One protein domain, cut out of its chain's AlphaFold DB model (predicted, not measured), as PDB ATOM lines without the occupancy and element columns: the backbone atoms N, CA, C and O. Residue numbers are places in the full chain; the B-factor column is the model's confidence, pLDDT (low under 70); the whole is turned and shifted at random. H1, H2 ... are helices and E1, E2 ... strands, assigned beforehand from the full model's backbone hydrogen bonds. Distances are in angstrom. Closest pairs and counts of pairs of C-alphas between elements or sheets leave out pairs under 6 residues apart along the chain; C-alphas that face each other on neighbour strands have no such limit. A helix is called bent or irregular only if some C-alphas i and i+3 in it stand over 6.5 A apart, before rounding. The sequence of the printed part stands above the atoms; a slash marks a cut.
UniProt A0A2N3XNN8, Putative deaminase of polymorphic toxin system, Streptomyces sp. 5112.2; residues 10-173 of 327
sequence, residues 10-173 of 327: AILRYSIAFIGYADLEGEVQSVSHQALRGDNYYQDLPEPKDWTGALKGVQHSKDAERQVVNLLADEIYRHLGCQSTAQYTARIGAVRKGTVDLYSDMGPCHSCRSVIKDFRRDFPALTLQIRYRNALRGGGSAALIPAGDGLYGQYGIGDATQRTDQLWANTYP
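What this domain is: This is residues 10 to 173 of the 327 residues of the protein "Putative deaminase of polymorphic toxin system" of Streptomyces sp. 5112.2 (UniProt A0A2N3XNN8). A twisted sheet of five strands has two helices, H1 and H3, side by side over one face, while its other face is bare; H2 is a short helix at one end of this two-layer body. Residues 32 to 63 loop out beyond the helices, and residues 134 to 166 reach past the other end of the sheet. The 164 printed residues run E1 E2 H1 H2 E3 H3 E4 E5, and the mixed sheet has the order E2, E1, E3, E4, E5. The class is mixed, helices and strands, with 80 residues, under half, in named elements. The whole is compact, with a radius of gyration of the C-alphas of 15.8 A and spans of 49 by 35 by 27 A.

How they stand to each other: Begin at E1, residues 10 to 18, which forms an antiparallel hairpin with the edge strand E2, residues 24 to 31; look at N 12 and O 28, 2.8 A apart. On its other side E1 is antiparallel to E3, residues 95 to 104, with N 13 and O 101 at 2.9 A; E3 bends by 57 degrees at residue 98. E4, residues 126 to 133, is parallel to E3, with N 129 and O 100 at 2.8 A. E5, residues 167 to 172, is the other edge strand and forms a hairpin with E4, with N 130 and O 170 at 2.9 A. H1, residues 64 to 79, and H3, residues 110 to 122, are on the same face of the sheet. They touch at a shallow tilt of 22 degrees, the same way, with the closest C-alphas, of Arg 66 and Cys 112, 5.4 A apart. H3 is over E4 at a height over the sheet of 10.8 A. H2, residues 85 to 94, is only just not on the sheet, with 4 pairs of C-alphas within 10 A; it is close to H1 but not clearly touching, about perpendicular at 84 degrees, the closest C-alphas being those of Tyr 77 and Tyr 88, 6.4 A apart. E3, H3, E4 form a strand-helix-strand unit, two parallel neighbour strands joined through a helix; E2, H1 H2, E3 form a split one, with E1 between its strands. Both crossovers are right-handed. In H1 and H3 every O i to N i+4 pair is within hydrogen-bond range; in H2, 4 of 6 are.

Where its parts are: Find C-alpha 10 at (-39.825, 4.906, -45.314), where E1 begins its 25.1 A. E2 spans 23.1 A, H1 22.3 A, H2 14.8 A, E3 24.5 A, H3 19.0 A and E4 23.0 A. H2 is only just irregular: C-alphas 90 and 93 are 6.6 A apart. E5 spans 16.1 A and ends at C-alpha 172, (-26.718, 5.440, -33.045).

The domain as a whole: The two farthest C-alphas, of Gly 20 and Gly 138, are 50.7 A apart. The printed part has no cut. The links E2 to H1 and E4 to E5 are long; the others are tight. Mean pLDDT of the printed part is 76.0; it is under 70 at residues 35 to 61, 85, 111, 134 to 156 and 158.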
ATOM      1  N   ALA A  10     -40.419   4.990 -46.639       90.88
ATOM      2  CA  ALA A  10     -39.825   4.906 -45.314       90.88
ATOM      3  C   ALA A  10     -40.772   4.179 -44.352       90.88
ATOM      4  O   ALA A  10     -41.990   4.371 -44.394       90.88
ATOM      5  N   ILE A  11     -40.209   3.334 -43.494       95.00
ATOM      6  CA  ILE A  11     -40.916   2.623 -42.425       95.00
ATOM      7  C   ILE A  11     -40.116   2.839 -41.152       95.00
ATOM      8  O   ILE A  11     -38.916   2.585 -41.140       95.00
ATOM      9  N   LEU A  12     -40.764   3.289 -40.091       96.19
ATOM     10  CA  LEU A  12     -40.145   3.517 -38.798       96.19
ATOM     11  C   LEU A  12     -40.881   2.683 -37.753       96.19
ATOM     12  O   LEU A  12     -42.072   2.882 -37.521       96.19
ATOM     13  N   ARG A  13     -40.162   1.748 -37.137       98.19
ATOM     14  CA  ARG A  13     -40.637   0.919 -36.023       98.19
ATOM     15  C   ARG A  13     -40.060   1.428 -34.719       98.19
ATOM     16  O   ARG A  13     -38.897   1.821 -34.690       98.19
ATOM     17  N   TYR A  14     -40.843   1.404 -33.654       98.06
ATOM     18  CA  TYR A  14     -40.399   1.891 -32.356       98.06
ATOM     19  C   TYR A  14     -40.947   1.051 -31.203       98.06
ATOM     20  O   TYR A  14     -42.051   0.515 -31.276       98.06
ATOM     21  N   SER A  15     -40.157   0.968 -30.137       98.06
ATOM     22  CA  SER A  15     -40.546   0.482 -28.809       98.06
ATOM     23  C   SER A  15     -39.861   1.389 -27.787       98.06
ATOM     24  O   SER A  15     -38.629   1.475 -27.755       98.06
ATOM     25  N   ILE A  16     -40.645   2.155 -27.030       97.62
ATOM     26  CA  ILE A  16     -40.180   3.251 -26.173       97.62
ATOM     27  C   ILE A  16     -40.801   3.097 -24.792       97.62
ATOM     28  O   ILE A  16     -42.019   3.060 -24.647       97.62
ATOM     29  N   ALA A  17     -39.952   3.072 -23.770       94.75
ATOM     30  CA  ALA A  17     -40.373   3.074 -22.381       94.75
ATOM     31  C   ALA A  17     -40.265   4.472 -21.774       94.75
ATOM     32  O   ALA A  17     -39.292   5.198 -22.020       94.75
ATOM     33  N   PHE A  18     -41.222   4.812 -20.913       92.94
ATOM     34  CA  PHE A  18     -41.323   6.134 -20.296       92.94
ATOM     35  C   PHE A  18     -41.254   6.083 -18.766       92.94
ATOM     36  O   PHE A  18     -41.507   5.062 -18.127       92.94
ATOM     37  N   ILE A  19     -40.913   7.218 -18.162       87.88
ATOM     38  CA  ILE A  19     -41.009   7.459 -16.722       87.88
ATOM     39  C   ILE A  19     -42.403   8.010 -16.424       87.88
ATOM     40  O   ILE A  19     -42.718   9.133 -16.805       87.88
ATOM     41  N   GLY A  20     -43.235   7.238 -15.726       84.44
ATOM     42  CA  GLY A  20     -44.565   7.688 -15.293       84.44
ATOM     43  C   GLY A  20     -45.646   7.698 -16.382       84.44
ATOM     44  O   GLY A  20     -46.757   8.143 -16.111       84.44
ATOM     45  N   TYR A  21     -45.350   7.178 -17.576       89.31
ATOM     46  CA  TYR A  21     -46.317   6.957 -18.655       89.31
ATOM     47  C   TYR A  21     -46.269   5.491 -19.090       89.31
ATOM     48  O   TYR A  21     -45.302   4.787 -18.796       89.31
ATOM     49  N   ALA A  22     -47.316   5.035 -19.777       93.12
ATOM     50  CA  ALA A  22     -47.307   3.721 -20.409       93.12
ATOM     51  C   ALA A  22     -46.192   3.638 -21.465       93.12
ATOM     52  O   ALA A  22     -45.778   4.655 -22.020       93.12
ATOM     53  N   ASP A  23     -45.724   2.428 -21.752       94.94
ATOM     54  CA  ASP A  23     -44.791   2.206 -22.853       94.94
ATOM     55  C   ASP A  23     -45.515   2.393 -24.204       94.94
ATOM     56  O   ASP A  23     -46.733   2.217 -24.302       94.94
ATOM     57  N   LEU A  24     -44.770   2.791 -25.235       96.25
ATOM     58  CA  LEU A  24     -45.272   3.077 -26.578       96.25
ATOM     59  C   LEU A  24     -44.558   2.179 -27.591       96.25
ATOM     60  O   LEU A  24     -43.338   2.247 -27.736       96.25
ATOM     61  N   GLU A  25     -45.316   1.374 -28.330       97.44
ATOM     62  CA  GLU A  25     -44.793   0.512 -29.390       97.44
ATOM     63  C   GLU A  25     -45.625   0.665 -30.659       97.44
ATOM     64  O   GLU A  25     -46.848   0.800 -30.594       97.44
ATOM     65  N   GLY A  26     -44.978   0.636 -31.822       97.12
ATOM     66  CA  GLY A  26     -45.702   0.784 -33.076       97.12
ATOM     67  C   GLY A  26     -44.833   0.891 -34.320       97.12
ATOM     68  O   GLY A  26     -43.612   0.712 -34.306       97.12
ATOM     69  N   GLU A  27     -45.509   1.173 -35.429       96.44
ATOM     70  CA  GLU A  27     -44.916   1.374 -36.744       96.44
ATOM     71  C   GLU A  27     -45.616   2.548 -37.435       96.44
ATOM     72  O   GLU A  27     -46.844   2.645 -37.435       96.44
ATOM     73  N   VAL A  28     -44.835   3.427 -38.057       92.38
ATOM     74  CA  VAL A  28     -45.331   4.451 -38.980       92.38
ATOM     75  C   VAL A  28     -44.650   4.280 -40.330       92.38
ATOM     76  O   VAL A  28     -43.478   3.915 -40.418       92.38
ATOM     77  N   GLN A  29     -45.384   4.537 -41.409       92.56
ATOM     78  CA  GLN A  29     -44.853   4.449 -42.766       92.56
ATOM     79  C   GLN A  29     -45.289   5.648 -43.597       92.56
ATOM     80  O   GLN A  29     -46.397   6.160 -43.435       92.56
ATOM     81  N   SER A  30     -44.422   6.057 -44.516       89.12
ATOM     82  CA  SER A  30     -44.728   7.070 -45.518       89.12
ATOM     83  C   SER A  30     -44.081   6.719 -46.857       89.12
ATOM     84  O   SER A  30     -43.137   5.928 -46.934       89.12
ATOM     85  N   VAL A  31     -44.626   7.291 -47.926       86.25
ATOM     86  CA  VAL A  31     -44.106   7.207 -49.286       86.25
ATOM     87  C   VAL A  31     -43.966   8.626 -49.825       86.25
ATOM     88  O   VAL A  31     -44.872   9.446 -49.665       86.25
ATOM     89  N   SER A  32     -42.839   8.922 -50.473       76.56
ATOM     90  CA  SER A  32     -42.565  10.271 -50.953       76.56
ATOM     91  C   SER A  32     -43.630  10.752 -51.940       76.56
ATOM     92  O   SER A  32     -44.240   9.973 -52.673       76.56
ATOM     93  N   HIS A  33     -43.864  12.064 -51.943       73.56
ATOM     94  CA  HIS A  33     -44.864  12.746 -52.780       73.56
ATOM     95  C   HIS A  33     -46.337  12.390 -52.516       73.56
ATOM     96  O   HIS A  33     -47.206  12.946 -53.193       73.56
ATOM     97  N   GLN A  34     -46.641  11.534 -51.537       71.50
ATOM     98  CA  GLN A  34     -48.010  11.370 -51.052       71.50
ATOM     99  C   GLN A  34     -48.473  12.598 -50.258       71.50
ATOM    100  O   GLN A  34     -47.673  13.458 -49.878       71.50
ATOM    101  N   ALA A  35     -49.791  12.693 -50.058       66.12
ATOM    102  CA  ALA A  35     -50.392  13.758 -49.269       66.12
ATOM    103  C   ALA A  35     -49.736  13.836 -47.886       66.12
ATOM    104  O   ALA A  35     -49.552  12.827 -47.205       66.12
ATOM    105  N   LEU A  36     -49.400  15.062 -47.515       63.41
ATOM    106  CA  LEU A  36     -48.661  15.421 -46.321       63.41
ATOM    107  C   LEU A  36     -49.421  14.964 -45.069       63.41
ATOM    108  O   LEU A  36     -50.576  15.338 -44.853       63.41
ATOM    109  N   ARG A  37     -48.774  14.126 -44.258       58.78
ATOM    110  CA  ARG A  37     -49.229  13.727 -42.923       58.78
ATOM    111  C   ARG A  37     -48.108  14.069 -41.949       58.78
ATOM    112  O   ARG A  37     -47.076  13.411 -41.980       58.78
ATOM    113  N   GLY A  38     -48.312  15.086 -41.112       58.22
ATOM    114  CA  GLY A  38     -47.312  15.475 -40.110       58.22
ATOM    115  C   GLY A  38     -46.070  16.129 -40.723       58.22
ATOM    116  O   GLY A  38     -44.949  15.658 -40.562       58.22
ATOM    117  N   ASP A  39     -46.242  17.231 -41.453       61.47
ATOM    118  CA  ASP A  39     -45.105  17.952 -42.051       61.47
ATOM    119  C   ASP A  39     -44.280  18.743 -41.044       61.47
ATOM    120  O   ASP A  39     -43.135  19.118 -41.315       61.47
ATOM    121  N   ASN A  40     -44.842  18.974 -39.869       63.25
ATOM    122  CA  ASN A  40     -44.158  19.663 -38.799       63.25
ATOM    123  C   ASN A  40     -43.518  18.632 -37.885       63.25
ATOM    124  O   ASN A  40     -44.081  17.577 -37.630       63.25
ATOM    125  N   TYR A  41     -42.323  18.958 -37.407       61.66
ATOM    126  CA  TYR A  41     -41.627  18.127 -36.435       61.66
ATOM    127  C   TYR A  41     -42.391  18.042 -35.102       61.66
ATOM    128  O   TYR A  41     -42.263  17.053 -34.393       61.66
ATOM    129  N   TYR A  42     -43.240  19.041 -34.824       60.59
ATOM    130  CA  TYR A  42     -44.242  19.022 -33.765       60.59
ATOM    131  C   TYR A  42     -45.583  19.545 -34.293       60.59
ATOM    132  O   TYR A  42     -45.638  20.635 -34.875       60.59
ATOM    133  N   GLN A  43     -46.666  18.801 -34.076       53.69
ATOM    134  CA  GLN A  43     -48.029  19.244 -34.366       53.69
ATOM    135  C   GLN A  43     -48.332  20.609 -33.703       53.69
ATOM    136  O   GLN A  43     -47.908  20.880 -32.580       53.69
ATOM    137  N   ASP A  44     -49.059  21.476 -34.420       47.47
ATOM    138  CA  ASP A  44     -49.566  22.786 -33.963       47.47
ATOM    139  C   ASP A  44     -48.519  23.828 -33.540       47.47
ATOM    140  O   ASP A  44     -48.854  24.848 -32.930       47.47
ATOM    141  N   LEU A  45     -47.251  23.626 -33.902       45.47
ATOM    142  CA  LEU A  45     -46.176  24.542 -33.547       45.47
ATOM    143  C   LEU A  45     -45.435  25.014 -34.797       45.47
ATOM    144  O   LEU A  45     -45.016  24.186 -35.610       45.47
ATOM    145  N   PRO A  46     -45.245  26.336 -34.973       50.53
ATOM    146  CA  PRO A  46     -44.292  26.803 -35.960       50.53
ATOM    147  C   PRO A  46     -42.915  26.243 -35.601       50.53
ATOM    148  O   PRO A  46     -42.593  26.069 -34.422       50.53
ATOM    149  N   GLU A  47     -42.090  26.008 -36.620       50.16
ATOM    150  CA  GLU A  47     -40.653  25.837 -36.418       50.16
ATOM    151  C   GLU A  47     -40.163  26.904 -35.416       50.16
ATOM    152  O   GLU A  47     -40.486  28.088 -35.607       50.16
ATOM    153  N   PRO A  48     -39.443  26.534 -34.336       46.22
ATOM    154  CA  PRO A  48     -38.938  27.510 -33.379       46.22
ATOM    155  C   PRO A  48     -38.234  28.651 -34.121       46.22
ATOM    156  O   PRO A  48     -37.477  28.419 -35.069       46.22
ATOM    157  N   LYS A  49     -38.502  29.909 -33.746       43.56
ATOM    158  CA  LYS A  49     -37.933  31.076 -34.457       43.56
ATOM    159  C   LYS A  49     -36.399  31.044 -34.462       43.56
ATOM    160  O   LYS A  49     -35.782  31.532 -35.410       43.56
ATOM    161  N   ASP A  50     -35.829  30.429 -33.437       46.72
ATOM    162  CA  ASP A  50     -34.427  30.148 -33.150       46.72
ATOM    163  C   ASP A  50     -33.965  28.748 -33.598       46.72
ATOM    164  O   ASP A  50     -32.836  28.366 -33.303       46.72
ATOM    165  N   TRP A  51     -34.778  27.985 -34.341       46.41
ATOM    166  CA  TRP A  51     -34.320  26.732 -34.935       46.41
ATOM    167  C   TRP A  51     -33.146  27.011 -35.877       46.41
ATOM    168  O   TRP A  51     -33.279  27.702 -36.891       46.41
ATOM    169  N   THR A  52     -31.986  26.473 -35.507       50.03
ATOM    170  CA  THR A  52     -30.715  26.570 -36.234       50.03
ATOM    171  C   THR A  52     -30.423  25.323 -37.069       50.03
ATOM    172  O   THR A  52     -29.302  25.155 -37.553       50.03
ATOM    173  N   GLY A  53     -31.416  24.442 -37.260       50.59
ATOM    174  CA  GLY A  53     -31.303  23.306 -38.168       50.59
ATOM    175  C   GLY A  53     -30.867  23.797 -39.546       50.59
ATOM    176  O   GLY A  53     -31.391  24.791 -40.049       50.59
ATOM    177  N   ALA A  54     -29.896  23.112 -40.152       42.31
ATOM    178  CA  ALA A  54     -29.145  23.592 -41.317       42.31
ATOM    179  C   ALA A  54     -30.002  23.904 -42.568       42.31
ATOM    180  O   ALA A  54     -29.466  24.337 -43.583       42.31
ATOM    181  N   LEU A  55     -31.312  23.642 -42.531       42.38
ATOM    182  CA  LEU A  55     -32.224  23.677 -43.676       42.38
ATOM    183  C   LEU A  55     -33.574  24.332 -43.358       42.38
ATOM    184  O   LEU A  55     -34.577  24.001 -43.990       42.38
ATOM    185  N   LYS A  56     -33.621  25.245 -42.381       46.62
ATOM    186  CA  LYS A  56     -34.783  26.111 -42.121       46.62
ATOM    187  C   LYS A  56     -35.343  26.673 -43.439       46.62
ATOM    188  O   LYS A  56     -34.623  27.339 -44.178       46.62
ATOM    189  N   GLY A  57     -36.606  26.372 -43.753       47.97
ATOM    190  CA  GLY A  57     -37.285  26.842 -44.972       47.97
ATOM    191  C   GLY A  57     -36.891  26.175 -46.305       47.97
ATOM    192  O   GLY A  57     -37.464  26.532 -47.330       47.97
ATOM    193  N   VAL A  58     -35.968  25.204 -46.323       48.38
ATOM    194  CA  VAL A  58     -35.483  24.527 -47.555       48.38
ATOM    195  C   VAL A  58     -35.957  23.066 -47.643       48.38
ATOM    196  O   VAL A  58     -35.488  22.266 -48.447       48.38
ATOM    197  N   GLN A  59     -36.890  22.666 -46.785       54.03
ATOM    198  CA  GLN A  59     -37.139  21.252 -46.545       54.03
ATOM    199  C   GLN A  59     -38.106  20.643 -47.562       54.03
ATOM    200  O   GLN A  59     -39.229  21.117 -47.735       54.03
ATOM    201  N   HIS A  60     -37.705  19.524 -48.166       57.69
ATOM    202  CA  HIS A  60     -38.584  18.676 -48.960       57.69
ATOM    203  C   HIS A  60     -39.698  18.100 -48.064       57.69
ATOM    204  O   HIS A  60     -39.541  17.058 -47.430       57.69
ATOM    205  N   SER A  61     -40.847  18.776 -47.984       64.56
ATOM    206  CA  SER A  61     -42.046  18.297 -47.262       64.56
ATOM    207  C   SER A  61     -42.517  16.918 -47.740       64.56
ATOM    208  O   SER A  61     -43.199  16.183 -47.035       64.56
ATOM    209  N   LYS A  62     -42.094  16.530 -48.941       70.12
ATOM    210  CA  LYS A  62     -42.473  15.288 -49.608       70.12
ATOM    211  C   LYS A  62     -41.544  14.106 -49.312       70.12
ATOM    212  O   LYS A  62     -41.792  13.050 -49.884       70.12
ATOM    213  N   ASP A  63     -40.507  14.257 -48.484       79.12
ATOM    214  CA  ASP A  63     -39.564  13.168 -48.194       79.12
ATOM    215  C   ASP A  63     -40.123  12.211 -47.129       79.12
ATOM    216  O   ASP A  63     -40.509  12.620 -46.032       79.12
ATOM    217  N   ALA A  64     -40.138  10.914 -47.450       84.81
ATOM    218  CA  ALA A  64     -40.765   9.892 -46.618       84.81
ATOM    219  C   ALA A  64     -40.093   9.737 -45.244       84.81
ATOM    220  O   ALA A  64     -40.797   9.584 -44.248       84.81
ATOM    221  N   GLU A  65     -38.757   9.802 -45.161       86.00
ATOM    222  CA  GLU A  65     -38.022   9.662 -43.895       86.00
ATOM    223  C   GLU A  65     -38.355  10.782 -42.918       86.00
ATOM    224  O   GLU A  65     -38.527  10.534 -41.728       86.00
ATOM    225  N   ARG A  66     -38.470  12.017 -43.418       81.75
ATOM    226  CA  ARG A  66     -38.882  13.152 -42.594       81.75
ATOM    227  C   ARG A  66     -40.282  12.921 -42.046       81.75
ATOM    228  O   ARG A  66     -40.484  13.076 -40.848       81.75
ATOM    229  N   GLN A  67     -41.223  12.541 -42.909       83.44
ATOM    230  CA  GLN A  67     -42.605  12.331 -42.492       83.44
ATOM    231  C   GLN A  67     -42.704  11.261 -41.405       83.44
ATOM    232  O   GLN A  67     -43.355  11.492 -40.397       83.44
ATOM    233  N   VAL A  68     -42.016  10.121 -41.533       89.06
ATOM    234  CA  VAL A  68     -42.069   9.090 -40.480       89.06
ATOM    235  C   VAL A  68     -41.411   9.528 -39.168       89.06
ATOM    236  O   VAL A  68     -41.917   9.173 -38.108       89.06
ATOM    237  N   VAL A  69     -40.332  10.322 -39.206       88.12
ATOM    238  CA  VAL A  69     -39.710  10.871 -37.985       88.12
ATOM    239  C   VAL A  69     -40.632  11.886 -37.307       88.12
ATOM    240  O   VAL A  69     -40.819  11.817 -36.093       88.12
ATOM    241  N   ASN A  70     -41.258  12.775 -38.080       83.44
ATOM    242  CA  ASN A  70     -42.250  13.718 -37.569       83.44
ATOM    243  C   ASN A  70     -43.467  12.996 -36.978       83.44
ATOM    244  O   ASN A  70     -43.898  13.317 -35.881       83.44
ATOM    245  N   LEU A  71     -43.982  11.970 -37.662       86.94
ATOM    246  CA  LEU A  71     -45.108  11.177 -37.167       86.94
ATOM    247  C   LEU A  71     -44.783  10.476 -35.842       86.94
ATOM    248  O   LEU A  71     -45.658  10.393 -34.983       86.94
ATOM    249  N   LEU A  72     -43.546   9.995 -35.648       90.81
ATOM    250  CA  LEU A  72     -43.124   9.476 -34.343       90.81
ATOM    251  C   LEU A  72     -43.063  10.592 -33.290       90.81
ATOM    252  O   LEU A  72     -43.548  10.398 -32.179       90.81
ATOM    253  N   ALA A  73     -42.485  11.751 -33.611       86.25
ATOM    254  CA  ALA A  73     -42.443  12.879 -32.680       86.25
ATOM    255  C   ALA A  73     -43.859  13.326 -32.261       86.25
ATOM    256  O   ALA A  73     -44.109  13.526 -31.073       86.25
ATOM    257  N   ASP A  74     -44.807  13.371 -33.200       83.38
ATOM    258  CA  ASP A  74     -46.223  13.661 -32.946       83.38
ATOM    259  C   ASP A  74     -46.908  12.574 -32.104       83.38
ATOM    260  O   ASP A  74     -47.750  12.874 -31.253       83.38
ATOM    261  N   GLU A  75     -46.565  11.302 -32.317       89.12
ATOM    262  CA  GLU A  75     -47.061  10.203 -31.483       89.12
ATOM    263  C   GLU A  75     -46.556  10.343 -30.044       89.12
ATOM    264  O   GLU A  75     -47.357  10.298 -29.114       89.12
ATOM    265  N   ILE A  76     -45.260  10.615 -29.848       89.62
ATOM    266  CA  ILE A  76     -44.683  10.873 -28.520       89.62
ATOM    267  C   ILE A  76     -45.336  12.108 -27.886       89.62
ATOM    268  O   ILE A  76     -45.669  12.096 -26.701       89.62
ATOM    269  N   TYR A  77     -45.570  13.165 -28.665       85.38
ATOM    270  CA  TYR A  77     -46.232  14.382 -28.203       85.38
ATOM    271  C   TYR A  77     -47.637  14.097 -27.661       85.38
ATOM    272  O   TYR A  77     -47.965  14.510 -26.542       85.38
ATOM    273  N   ARG A  78     -48.453  13.361 -28.425       86.88
ATOM    274  CA  ARG A  78     -49.810  12.962 -28.019       86.88
ATOM    275  C   ARG A  78     -49.787  12.006 -26.833       86.88
ATOM    276  O   ARG A  78     -50.564  12.190 -25.900       86.88
ATOM    277  N   HIS A  79     -48.874  11.037 -26.839       90.62
ATOM    278  CA  HIS A  79     -48.705  10.050 -25.771       90.62
ATOM    279  C   HIS A  79     -48.366  10.696 -24.424       90.62
ATOM    280  O   HIS A  79     -48.922  10.335 -23.391       90.62
ATOM    281  N   LEU A  80     -47.516  11.723 -24.442       88.31
ATOM    282  CA  LEU A  80     -47.168  12.511 -23.259       88.31
ATOM    283  C   LEU A  80     -48.257  13.520 -22.854       88.31
ATOM    284  O   LEU A  80     -48.067  14.267 -21.891       88.31
ATOM    285  N   GLY A  81     -49.384  13.579 -23.574       87.75
ATOM    286  CA  GLY A  81     -50.492  14.499 -23.311       87.75
ATOM    287  C   GLY A  81     -50.077  15.968 -23.397       87.75
ATOM    288  O   GLY A  81     -50.526  16.785 -22.586       87.75
ATOM    289  N   CYS A  82     -49.146  16.290 -24.294       84.69
ATOM    290  CA  CYS A  82     -48.650  17.646 -24.484       84.69
ATOM    291  C   CYS A  82     -49.685  18.498 -25.229       84.69
ATOM    292  O   CYS A  82     -50.402  18.013 -26.099       84.69
ATOM    293  N   GLN A  83     -49.764  19.778 -24.869       83.00
ATOM    294  CA  GLN A  83     -50.634  20.774 -25.514       83.00
ATOM    295  C   GLN A  83     -49.858  22.012 -25.991       83.00
ATOM    296  O   GLN A  83     -50.438  22.955 -26.522       83.00
ATOM    297  N   SER A  84     -48.542  22.053 -25.763       75.94
ATOM    298  CA  SER A  84     -47.660  23.125 -26.231       75.94
ATOM    299  C   SER A  84     -46.211  22.650 -26.352       75.94
ATOM    300  O   SER A  84     -45.843  21.615 -25.793       75.94
ATOM    301  N   THR A  85     -45.358  23.433 -27.026       69.75
ATOM    302  CA  THR A  85     -43.915  23.136 -27.127       69.75
ATOM    303  C   THR A  85     -43.272  23.112 -25.757       69.75
ATOM    304  O   THR A  85     -42.484  22.228 -25.471       69.75
ATOM    305  N   ALA A  86     -43.630  24.062 -24.890       74.19
ATOM    306  CA  ALA A  86     -43.051  24.158 -23.557       74.19
ATOM    307  C   ALA A  86     -43.359  22.909 -22.720       74.19
ATOM    308  O   ALA A  86     -42.474  22.385 -22.049       74.19
ATOM    309  N   GLN A  87     -44.594  22.395 -22.799       79.81
ATOM    310  CA  GLN A  87     -44.952  21.134 -22.145       79.81
ATOM    311  C   GLN A  87     -44.193  19.958 -22.748       79.81
ATOM    312  O   GLN A  87     -43.695  19.120 -22.006       79.81
ATOM    313  N   TYR A  88     -44.070  19.919 -24.072       78.25
ATOM    314  CA  TYR A  88     -43.329  18.871 -24.753       78.25
ATOM    315  C   TYR A  88     -41.845  18.873 -24.369       78.25
ATOM    316  O   TYR A  88     -41.360  17.874 -23.854       78.25
ATOM    317  N   THR A  89     -41.148  20.004 -24.481       76.88
ATOM    318  CA  THR A  89     -39.746  20.158 -24.059       76.88
ATOM    319  C   THR A  89     -39.540  19.803 -22.584       76.88
ATOM    320  O   THR A  89     -38.521  19.215 -22.235       76.88
ATOM    321  N   ALA A  90     -40.508  20.100 -21.713       79.44
ATOM    322  CA  ALA A  90     -40.445  19.695 -20.309       79.44
ATOM    323  C   ALA A  90     -40.676  18.185 -20.100       79.44
ATOM    324  O   ALA A  90     -40.162  17.618 -19.138       79.44
ATOM    325  N   ARG A  91     -41.453  17.526 -20.971       85.38
ATOM    326  CA  ARG A  91     -41.873  16.122 -20.818       85.38
ATOM    327  C   ARG A  91     -41.070  15.123 -21.645       85.38
ATOM    328  O   ARG A  91     -41.090  13.951 -21.292       85.38
ATOM    329  N   ILE A  92     -40.320  15.534 -22.671       84.12
ATOM    330  CA  ILE A  92     -39.443  14.617 -23.431       84.12
ATOM    331  C   ILE A  92     -38.383  13.947 -22.549       84.12
ATOM    332  O   ILE A  92     -37.983  12.822 -22.835       84.12
ATOM    333  N   GLY A  93     -38.007  14.567 -21.423       82.69
ATOM    334  CA  GLY A  93     -37.159  13.943 -20.402       82.69
ATOM    335  C   GLY A  93     -37.778  12.706 -19.733       82.69
ATOM    336  O   GLY A  93     -37.072  11.967 -19.055       82.69
ATOM    337  N   ALA A  94     -39.074  12.444 -19.932       88.19
ATOM    338  CA  ALA A  94     -39.714  11.206 -19.502       88.19
ATOM    339  C   ALA A  94     -39.350  10.007 -20.393       88.19
ATOM    340  O   ALA A  94     -39.606   8.874 -19.988       88.19
ATOM    341  N   VAL A  95     -38.773  10.208 -21.585       92.19
ATOM    342  CA  VAL A  95     -38.299   9.103 -22.430       92.19
ATOM    343  C   VAL A  95     -37.110   8.432 -21.753       92.19
ATOM    344  O   VAL A  95     -36.038   9.016 -21.612       92.19
ATOM    345  N   ARG A  96     -37.305   7.181 -21.333       93.44
ATOM    346  CA  ARG A  96     -36.356   6.462 -20.481       93.44
ATOM    347  C   ARG A  96     -35.373   5.626 -21.284       93.44
ATOM    348  O   ARG A  96     -34.178   5.646 -21.014       93.44
ATOM    349  N   LYS A  97     -35.889   4.832 -22.221       95.12
ATOM    350  CA  LYS A  97     -35.118   3.973 -23.129       95.12
ATOM    351  C   LYS A  97     -35.996   3.544 -24.292       95.12
ATOM    352  O   LYS A  97     -37.217   3.596 -24.191       95.12
ATOM    353  N   GLY A  98     -35.386   3.045 -25.353       96.19
ATOM    354  CA  GLY A  98     -36.132   2.439 -26.444       96.19
ATOM    355  C   GLY A  98     -35.292   2.232 -27.685       96.19
ATOM    356  O   GLY A  98     -34.122   2.627 -27.739       96.19
ATOM    357  N   THR A  99     -35.908   1.617 -28.679       97.56
ATOM    358  CA  THR A  99     -35.347   1.455 -30.014       97.56
ATOM    359  C   THR A  99     -36.237   2.144 -31.031       97.56
ATOM    360  O   THR A  99     -37.463   2.129 -30.933       97.56
ATOM    361  N   VAL A 100     -35.595   2.756 -32.017       97.62
ATOM    362  CA  VAL A 100     -36.223   3.290 -33.218       97.62
ATOM    363  C   VAL A 100     -35.471   2.700 -34.401       97.62
ATOM    364  O   VAL A 100     -34.256   2.850 -34.497       97.62
ATOM    365  N   ASP A 101     -36.169   2.000 -35.283       96.94
ATOM    366  CA  ASP A 101     -35.609   1.376 -36.479       96.94
ATOM    367  C   ASP A 101     -36.249   1.995 -37.721       96.94
ATOM    368  O   ASP A 101     -37.406   1.723 -38.049       96.94
ATOM    369  N   LEU A 102     -35.493   2.861 -38.391       95.31
ATOM    370  CA  LEU A 102     -35.882   3.557 -39.608       95.31
ATOM    371  C   LEU A 102     -35.341   2.809 -40.825       95.31
ATOM    372  O   LEU A 102     -34.152   2.861 -41.124       95.31
ATOM    373  N   TYR A 103     -36.230   2.179 -41.575       93.38
ATOM    374  CA  TYR A 103     -35.963   1.670 -42.909       93.38
ATOM    375  C   TYR A 103     -36.297   2.718 -43.983       93.38
ATOM    376  O   TYR A 103     -37.356   3.343 -43.926       93.38
ATOM    377  N   SER A 104     -35.442   2.855 -44.998       88.88
ATOM    378  CA  SER A 104     -35.674   3.671 -46.199       88.88
ATOM    379  C   SER A 104     -35.259   2.928 -47.475       88.88
ATOM    380  O   SER A 104     -34.247   2.230 -47.499       88.88
ATOM    381  N   ASP A 105     -36.005   3.081 -48.570       84.06
ATOM    382  CA  ASP A 105     -35.637   2.462 -49.849       84.06
ATOM    383  C   ASP A 105     -34.376   3.074 -50.480       84.06
ATOM    384  O   ASP A 105     -33.693   2.371 -51.222       84.06
ATOM    385  N   MET A 106     -34.061   4.345 -50.211       75.56
ATOM    386  CA  MET A 106     -32.949   5.069 -50.862       75.56
ATOM    387  C   MET A 106     -31.932   5.680 -49.884       75.56
ATOM    388  O   MET A 106     -30.887   6.175 -50.303       75.56
ATOM    389  N   GLY A 107     -32.210   5.620 -48.582       77.25
ATOM    390  CA  GLY A 107     -31.412   6.267 -47.545       77.25
ATOM    391  C   GLY A 107     -31.710   7.766 -47.423       77.25
ATOM    392  O   GLY A 107     -32.150   8.398 -48.381       77.25
ATOM    393  N   PRO A 108     -31.467   8.371 -46.248       79.31
ATOM    394  CA  PRO A 108     -31.838   9.761 -46.006       79.31
ATOM    395  C   PRO A 108     -30.992  10.736 -46.838       79.31
ATOM    396  O   PRO A 108     -29.763  10.645 -46.874       79.31
ATOM    397  N   CYS A 109     -31.639  11.723 -47.457       75.38
ATOM    398  CA  CYS A 109     -30.969  12.860 -48.092       75.38
ATOM    399  C   CYS A 109     -30.384  13.834 -47.038       75.38
ATOM    400  O   CYS A 109     -30.532  13.640 -45.826       75.38
ATOM    401  N   HIS A 110     -29.738  14.925 -47.472       71.94
ATOM    402  CA  HIS A 110     -29.199  15.947 -46.559       71.94
ATOM    403  C   HIS A 110     -30.257  16.520 -45.592       71.94
ATOM    404  O   HIS A 110     -29.978  16.623 -44.396       71.94
ATOM    405  N   SER A 111     -31.483  16.797 -46.056       69.81
ATOM    406  CA  SER A 111     -32.575  17.261 -45.185       69.81
ATOM    407  C   SER A 111     -33.074  16.240 -44.193       69.81
ATOM    408  O   SER A 111     -33.199  16.563 -43.009       69.81
ATOM    409  N   CYS A 112     -33.274  15.002 -44.628       78.75
ATOM    410  CA  CYS A 112     -33.694  13.937 -43.729       78.75
ATOM    411  C   CYS A 112     -32.645  13.692 -42.635       78.75
ATOM    412  O   CYS A 112     -33.005  13.533 -41.471       78.75
ATOM    413  N   ARG A 113     -31.344  13.760 -42.960       78.62
ATOM    414  CA  ARG A 113     -30.261  13.650 -41.964       78.62
ATOM    415  C   ARG A 113     -30.322  14.732 -40.887       78.62
ATOM    416  O   ARG A 113     -30.053  14.427 -39.728       78.62
ATOM    417  N   SER A 114     -30.669  15.971 -41.244       75.38
ATOM    418  CA  SER A 114     -30.796  17.059 -40.265       75.38
ATOM    419  C   SER A 114     -31.921  16.785 -39.265       75.38
ATOM    420  O   SER A 114     -31.692  16.884 -38.065       75.38
ATOM    421  N   VAL A 115     -33.100  16.378 -39.745       77.81
ATOM    422  CA  VAL A 115     -34.258  16.069 -38.883       77.81
ATOM    423  C   VAL A 115     -33.961  14.878 -37.969       77.81
ATOM    424  O   VAL A 115     -34.219  14.926 -36.773       77.81
ATOM    425  N   ILE A 116     -33.324  13.836 -38.502       83.06
ATOM    426  CA  ILE A 116     -32.851  12.677 -37.731       83.06
ATOM    427  C   ILE A 116     -31.856  13.104 -36.638       83.06
ATOM    428  O   ILE A 116     -31.884  12.576 -35.528       83.06
ATOM    429  N   LYS A 117     -30.964  14.058 -36.931       82.50
ATOM    430  CA  LYS A 117     -30.001  14.583 -35.952       82.50
ATOM    431  C   LYS A 117     -30.693  15.376 -34.842       82.50
ATOM    432  O   LYS A 117     -30.320  15.207 -33.683       82.50
ATOM    433  N   ASP A 118     -31.687  16.192 -35.181       79.38
ATOM    434  CA  ASP A 118     -32.503  16.916 -34.200       79.38
ATOM    435  C   ASP A 118     -33.303  15.938 -33.319       79.38
ATOM    436  O   ASP A 118     -33.227  16.029 -32.096       79.38
ATOM    437  N   PHE A 119     -33.918  14.909 -33.911       85.69
ATOM    438  CA  PHE A 119     -34.583  13.823 -33.180       85.69
ATOM    439  C   PHE A 119     -33.676  13.144 -32.161       85.69
ATOM    440  O   PHE A 119     -34.043  12.962 -31.003       85.69
ATOM    441  N   ARG A 120     -32.444  12.827 -32.554       88.19
ATOM    442  CA  ARG A 120     -31.463  12.235 -31.638       88.19
ATOM    443  C   ARG A 120     -31.042  13.169 -30.506       88.19
ATOM    444  O   ARG A 120     -30.688  12.681 -29.438       88.19
ATOM    445  N   ARG A 121     -31.024  14.484 -30.741       85.62
ATOM    446  CA  ARG A 121     -30.712  15.470 -29.698       85.62
ATOM    447  C   ARG A 121     -31.838  15.548 -28.674       85.62
ATOM    448  O   ARG A 121     -31.551  15.636 -27.485       85.62
ATOM    449  N   ASP A 122     -33.082  15.510 -29.135       84.56
ATOM    450  CA  ASP A 122     -34.255  15.627 -28.268       84.56
ATOM    451  C   ASP A 122     -34.524  14.315 -27.503       84.56
ATOM    452  O   ASP A 122     -35.010  14.341 -26.373       84.56
ATOM    453  N   PHE A 123     -34.127  13.169 -28.071       90.06
ATOM    454  CA  PHE A 123     -34.305  11.838 -27.485       90.06
ATOM    455  C   PHE A 123     -32.993  11.059 -27.319       90.06
ATOM    456  O   PHE A 123     -32.828   9.977 -27.894       90.06
ATOM    457  N   PRO A 124     -32.059  11.548 -26.486       91.00
ATOM    458  CA  PRO A 124     -30.748  10.923 -26.322       91.00
ATOM    459  C   PRO A 124     -30.825   9.512 -25.720       91.00
ATOM    460  O   PRO A 124     -29.888   8.733 -25.872       91.00
ATOM    461  N   ALA A 125     -31.931   9.157 -25.058       92.88
ATOM    462  CA  ALA A 125     -32.152   7.841 -24.462       92.88
ATOM    463  C   ALA A 125     -32.539   6.740 -25.471       92.88
ATOM    464  O   ALA A 125     -32.502   5.554 -25.126       92.88
ATOM    465  N   LEU A 126     -32.915   7.101 -26.702       95.75
ATOM    466  CA  LEU A 126     -33.334   6.147 -27.729       95.75
ATOM    467  C   LEU A 126     -32.148   5.675 -28.566       95.75
ATOM    468  O   LEU A 126     -31.351   6.472 -29.058       95.75
ATOM    469  N   THR A 127     -32.068   4.365 -28.786       96.62
ATOM    470  CA  THR A 127     -31.176   3.798 -29.798       96.62
ATOM    471  C   THR A 127     -31.844   3.919 -31.161       96.62
ATOM    472  O   THR A 127     -32.911   3.347 -31.370       96.62
ATOM    473  N   LEU A 128     -31.215   4.633 -32.096       95.88
ATOM    474  CA  LEU A 128     -31.725   4.815 -33.455       95.88
ATOM    475  C   LEU A 128     -30.904   3.994 -34.447       95.88
ATOM    476  O   LEU A 128     -29.736   4.289 -34.693       95.88
ATOM    477  N   GLN A 129     -31.529   2.998 -35.061       94.88
ATOM    478  CA  GLN A 129     -30.989   2.268 -36.195       94.88
ATOM    479  C   GLN A 129     -31.596   2.816 -37.488       94.88
ATOM    480  O   GLN A 129     -32.807   2.964 -37.605       94.88
ATOM    481  N   ILE A 130     -30.751   3.124 -38.466       92.31
ATOM    482  CA  ILE A 130     -31.172   3.525 -39.809       92.31
ATOM    483  C   ILE A 130     -30.688   2.457 -40.770       92.31
ATOM    484  O   ILE A 130     -29.491   2.180 -40.809       92.31
ATOM    485  N   ARG A 131     -31.600   1.883 -41.552       91.75
ATOM    486  CA  ARG A 131     -31.330   0.867 -42.569       91.75
ATOM    487  C   ARG A 131     -31.835   1.339 -43.919       91.75
ATOM    488  O   ARG A 131     -32.924   1.894 -44.016       91.75
ATOM    489  N   TYR A 132     -31.074   1.105 -44.974       87.81
ATOM    490  CA  TYR A 132     -31.505   1.479 -46.312       87.81
ATOM    491  C   TYR A 132     -30.907   0.602 -47.397       87.81
ATOM    492  O   TYR A 132     -29.862  -0.023 -47.210       87.81
ATOM    493  N   ARG A 133     -31.570   0.534 -48.555       80.50
ATOM    494  CA  ARG A 133     -30.957  -0.111 -49.718       80.50
ATOM    495  C   ARG A 133     -29.932   0.838 -50.302       80.50
ATOM    496  O   ARG A 133     -30.223   2.001 -50.552       80.50
ATOM    497  N   ASN A 134     -28.746   0.309 -50.569       66.75
ATOM    498  CA  ASN A 134     -27.756   1.056 -51.322       66.75
ATOM    499  C   ASN A 134     -27.804   0.732 -52.818       66.75
ATOM    500  O   ASN A 134     -27.441   1.569 -53.618       66.75
ATOM    501  N   ALA A 135     -28.288  -0.437 -53.243       62.25
ATOM    502  CA  ALA A 135     -28.367  -0.763 -54.668       62.25
ATOM    503  C   ALA A 135     -29.603  -0.132 -55.342       62.25
ATOM    504  O   ALA A 135     -30.741  -0.387 -54.943       62.25
ATOM    505  N   LEU A 136     -29.384   0.641 -56.409       58.88
ATOM    506  CA  LEU A 136     -30.422   1.154 -57.307       58.88
ATOM    507  C   LEU A 136     -30.674   0.172 -58.459       58.88
ATOM    508  O   LEU A 136     -29.777  -0.566 -58.876       58.88
ATOM    509  N   ARG A 137     -31.881   0.199 -59.045       49.59
ATOM    510  CA  ARG A 137     -32.160  -0.530 -60.297       49.59
ATOM    511  C   ARG A 137     -31.201  -0.035 -61.390       49.59
ATOM    512  O   ARG A 137     -31.252   1.136 -61.747       49.59
ATOM    513  N   GLY A 138     -30.342  -0.922 -61.901       54.97
ATOM    514  CA  GLY A 138     -29.330  -0.601 -62.921       54.97
ATOM    515  C   GLY A 138     -27.868  -0.647 -62.453       54.97
ATOM    516  O   GLY A 138     -26.990  -0.303 -63.233       54.97
ATOM    517  N   GLY A 139     -27.588  -1.078 -61.215       51.41
ATOM    518  CA  GLY A 139     -26.212  -1.299 -60.731       51.41
ATOM    519  C   GLY A 139     -25.530  -0.069 -60.116       51.41
ATOM    520  O   GLY A 139     -24.336  -0.110 -59.841       51.41
ATOM    521  N   GLY A 140     -26.279   1.014 -59.883       55.44
ATOM    522  CA  GLY A 140     -25.807   2.205 -59.171       55.44
ATOM    523  C   GLY A 140     -25.970   2.098 -57.653       55.44
ATOM    524  O   GLY A 140     -26.734   1.274 -57.154       55.44
ATOM    525  N   SER A 141     -25.273   2.963 -56.921       59.34
ATOM    526  CA  SER A 141     -25.377   3.084 -55.465       59.34
ATOM    527  C   SER A 141     -26.206   4.324 -55.105       59.34
ATOM    528  O   SER A 141     -25.935   5.405 -55.627       59.34
ATOM    529  N   ALA A 142     -27.212   4.197 -54.238       56.38
ATOM    530  CA  ALA A 142     -27.993   5.309 -53.704       56.38
ATOM    531  C   ALA A 142     -27.075   6.272 -52.944       56.38
ATOM    532  O   ALA A 142     -27.161   7.480 -53.145       56.38
ATOM    533  N   ALA A 143     -26.080   5.737 -52.226       52.66
ATOM    534  CA  ALA A 143     -24.993   6.506 -51.629       52.66
ATOM    535  C   ALA A 143     -24.072   7.197 -52.648       52.66
ATOM    536  O   ALA A 143     -23.151   7.893 -52.257       52.66
ATOM    537  N   LEU A 144     -24.288   7.030 -53.955       50.31
ATOM    538  CA  LEU A 144     -23.592   7.770 -55.012       50.31
ATOM    539  C   LEU A 144     -24.528   8.691 -55.808       50.31
ATOM    540  O   LEU A 144     -24.045   9.371 -56.711       50.31
ATOM    541  N   ILE A 145     -25.833   8.755 -55.494       52.94
ATOM    542  CA  ILE A 145     -26.736   9.739 -56.110       52.94
ATOM    543  C   ILE A 145     -26.322  11.126 -55.609       52.94
ATOM    544  O   ILE A 145     -26.391  11.375 -54.398       52.94
ATOM    545  N   PRO A 146     -25.933  12.051 -56.505       50.22
ATOM    546  CA  PRO A 146     -25.783  13.448 -56.138       50.22
ATOM    547  C   PRO A 146     -27.148  13.965 -55.676       50.22
ATOM    548  O   PRO A 146     -28.113  13.941 -56.443       50.22
ATOM    549  N   ALA A 147     -27.262  14.429 -54.428       49.44
ATOM    550  CA  ALA A 147     -28.341  15.357 -54.111       49.44
ATOM    551  C   ALA A 147     -28.148  16.557 -55.050       49.44
ATOM    552  O   ALA A 147     -27.037  17.076 -55.119       49.44
ATOM    553  N   GLY A 148     -29.165  16.875 -55.859       43.44
ATOM    554  CA  GLY A 148     -29.043  17.752 -57.030       43.44
ATOM    555  C   GLY A 148     -28.357  19.100 -56.774       43.44
ATOM    556  O   GLY A 148     -28.157  19.517 -55.634       43.44
ATOM    557  N   ASP A 149     -28.006  19.783 -57.864       36.53
ATOM    558  CA  ASP A 149     -27.236  21.028 -57.837       36.53
ATOM    559  C   ASP A 149     -27.887  22.078 -56.922       36.53
ATOM    560  O   ASP A 149     -28.930  22.650 -57.238       36.53
ATOM    561  N   GLY A 150     -27.272  22.315 -55.761       35.69
ATOM    562  CA  GLY A 150     -27.705  23.360 -54.836       35.69
ATOM    563  C   GLY A 150     -27.296  23.173 -53.380       35.69
ATOM    564  O   GLY A 150     -27.003  24.171 -52.732       35.69
ATOM    565  N   LEU A 151     -27.227  21.948 -52.842       31.94
ATOM    566  CA  LEU A 151     -26.885  21.717 -51.425       31.94
ATOM    567  C   LEU A 151     -26.193  20.354 -51.229       31.94
ATOM    568  O   LEU A 151     -26.831  19.306 -51.192       31.94
ATOM    569  N   TYR A 152     -24.864  20.396 -51.120       36.75
ATOM    570  CA  TYR A 152     -23.912  19.278 -51.138       36.75
ATOM    571  C   TYR A 152     -24.256  18.034 -50.284       36.75
ATOM    572  O   TYR A 152     -24.592  18.130 -49.103       36.75
ATOM    573  N   GLY A 153     -24.025  16.843 -50.865       47.03
ATOM    574  CA  GLY A 153     -23.869  15.555 -50.169       47.03
ATOM    575  C   GLY A 153     -24.528  14.358 -50.874       47.03
ATOM    576  O   GLY A 153     -25.594  14.483 -51.465       47.03
ATOM    577  N   GLN A 154     -23.914  13.176 -50.773       59.69
ATOM    578  CA  GLN A 154     -24.503  11.892 -51.189       59.69
ATOM    579  C   GLN A 154     -25.703  11.511 -50.295       59.69
ATOM    580  O   GLN A 154     -25.724  11.891 -49.114       59.69
ATOM    581  N   TYR A 155     -26.691  10.781 -50.838       65.12
ATOM    582  CA  TYR A 155     -27.767  10.150 -50.049       65.12
ATOM    583  C   TYR A 155     -27.191   9.103 -49.083       65.12
ATOM    584  O   TYR A 155     -26.098   8.583 -49.286       65.12
ATOM    585  N   GLY A 156     -27.921   8.792 -48.016       68.50
ATOM    586  CA  GLY A 156     -27.482   7.820 -47.022       68.50
ATOM    587  C   GLY A 156     -26.619   8.419 -45.910       68.50
ATOM    588  O   GLY A 156     -26.471   9.634 -45.747       68.50
ATOM    589  N   ILE A 157     -26.078   7.525 -45.093       71.12
ATOM    590  CA  ILE A 157     -25.317   7.828 -43.880       71.12
ATOM    591  C   ILE A 157     -23.865   7.401 -44.120       71.12
ATOM    592  O   ILE A 157     -23.627   6.233 -44.415       71.12
ATOM    593  N   GLY A 158     -22.920   8.346 -44.044       64.81
ATOM    594  CA  GLY A 158     -21.544   8.160 -44.535       64.81
ATOM    595  C   GLY A 158     -20.722   7.086 -43.811       64.81
ATOM    596  O   GLY A 158     -19.793   6.541 -44.392       64.81
ATOM    597  N   ASP A 159     -21.078   6.759 -42.573       71.81
ATOM    598  CA  ASP A 159     -20.485   5.712 -41.734       71.81
ATOM    599  C   ASP A 159     -21.331   4.422 -41.692       71.81
ATOM    600  O   ASP A 159     -21.063   3.522 -40.897       71.81
ATOM    601  N   ALA A 160     -22.361   4.305 -42.538       79.06
ATOM    602  CA  ALA A 160     -23.138   3.078 -42.634       79.06
ATOM    603  C   ALA A 160     -22.323   1.942 -43.267       79.06
ATOM    604  O   ALA A 160     -21.520   2.148 -44.175       79.06
ATOM    605  N   THR A 161     -22.592   0.719 -42.822       82.19
ATOM    606  CA  THR A 161     -21.946  -0.501 -43.323       82.19
ATOM    607  C   THR A 161     -22.984  -1.453 -43.900       82.19
ATOM    608  O   THR A 161     -24.128  -1.491 -43.442       82.19
ATOM    609  N   GLN A 162     -22.608  -2.214 -44.931       82.81
ATOM    610  CA  GLN A 162     -23.498  -3.217 -45.508       82.81
ATOM    611  C   GLN A 162     -23.617  -4.428 -44.574       82.81
ATOM    612  O   GLN A 162     -22.619  -5.010 -44.153       82.81
ATOM    613  N   ARG A 163     -24.852  -4.815 -44.266       84.81
ATOM    614  CA  ARG A 163     -25.203  -5.982 -43.456       84.81
ATOM    615  C   ARG A 163     -25.421  -7.219 -44.328       84.81
ATOM    616  O   ARG A 163     -25.497  -7.153 -45.555       84.81
ATOM    617  N   THR A 164     -25.560  -8.370 -43.673       84.31
ATOM    618  CA  THR A 164     -25.818  -9.671 -44.314       84.31
ATOM    619  C   THR A 164     -27.127  -9.708 -45.111       84.31
ATOM    620  O   THR A 164     -27.208 -10.417 -46.111       84.31
ATOM    621  N   ASP A 165     -28.116  -8.899 -44.727       82.75
ATOM    622  CA  ASP A 165     -29.393  -8.705 -45.430       82.75
ATOM    623  C   ASP A 165     -29.289  -7.764 -46.649       82.75
ATOM    624  O   ASP A 165     -30.305  -7.377 -47.222       82.75
ATOM    625  N   GLN A 166     -28.065  -7.404 -47.054       81.56
ATOM    626  CA  GLN A 166     -27.746  -6.484 -48.149       81.56
ATOM    627  C   GLN A 166     -28.200  -5.034 -47.922       81.56
ATOM    628  O   GLN A 166     -27.997  -4.192 -48.804       81.56
ATOM    629  N   LEU A 167     -28.750  -4.707 -46.748       85.88
ATOM    630  CA  LEU A 167     -29.065  -3.337 -46.367       85.88
ATOM    631  C   LEU A 167     -27.836  -2.662 -45.774       85.88
ATOM    632  O   LEU A 167     -27.034  -3.264 -45.066       85.88
ATOM    633  N   TRP A 168     -27.700  -1.377 -46.051       86.94
ATOM    634  CA  TRP A 168     -26.742  -0.527 -45.368       86.94
ATOM    635  C   TRP A 168     -27.354  -0.062 -44.066       86.94
ATOM    636  O   TRP A 168     -28.526   0.307 -44.045       86.94
ATOM    637  N   ALA A 169     -26.584  -0.090 -42.987       89.06
ATOM    638  CA  ALA A 169     -27.077   0.308 -41.685       89.06
ATOM    639  C   ALA A 169     -26.075   1.162 -40.921       89.06
ATOM    640  O   ALA A 169     -24.872   0.905 -40.953       89.06
ATOM    641  N   ASN A 170     -26.600   2.128 -40.175       88.81
ATOM    642  CA  ASN A 170     -25.887   2.766 -39.082       88.81
ATOM    643  C   ASN A 170     -26.745   2.701 -37.814       88.81
ATOM    644  O   ASN A 170     -27.969   2.819 -37.884       88.81
ATOM    645  N   THR A 171     -26.110   2.487 -36.667       92.19
ATOM    646  CA  THR A 171     -26.779   2.452 -35.365       92.19
ATOM    647  C   THR A 171     -26.185   3.526 -34.477       92.19
ATOM    648  O   THR A 171     -25.000   3.508 -34.160       92.19
ATOM    649  N   TYR A 172     -27.037   4.441 -34.042       91.75
ATOM    650  CA  TYR A 172     -26.718   5.440 -33.045       91.75
ATOM    651  C   TYR A 172     -27.169   4.924 -31.676       91.75
ATOM    652  O   TYR A 172     -28.378   4.862 -31.438       91.75
ATOM    653  N   PRO A 173     -26.241   4.526 -30.787       92.81
ATOM    654  CA  PRO A 173     -26.609   4.043 -29.464       92.81
ATOM    655  C   PRO A 173     -27.254   5.163 -28.642       92.81
ATOM    656  O   PRO A 173     -26.790   6.306 -28.667       92.81
TER     657      PRO A 173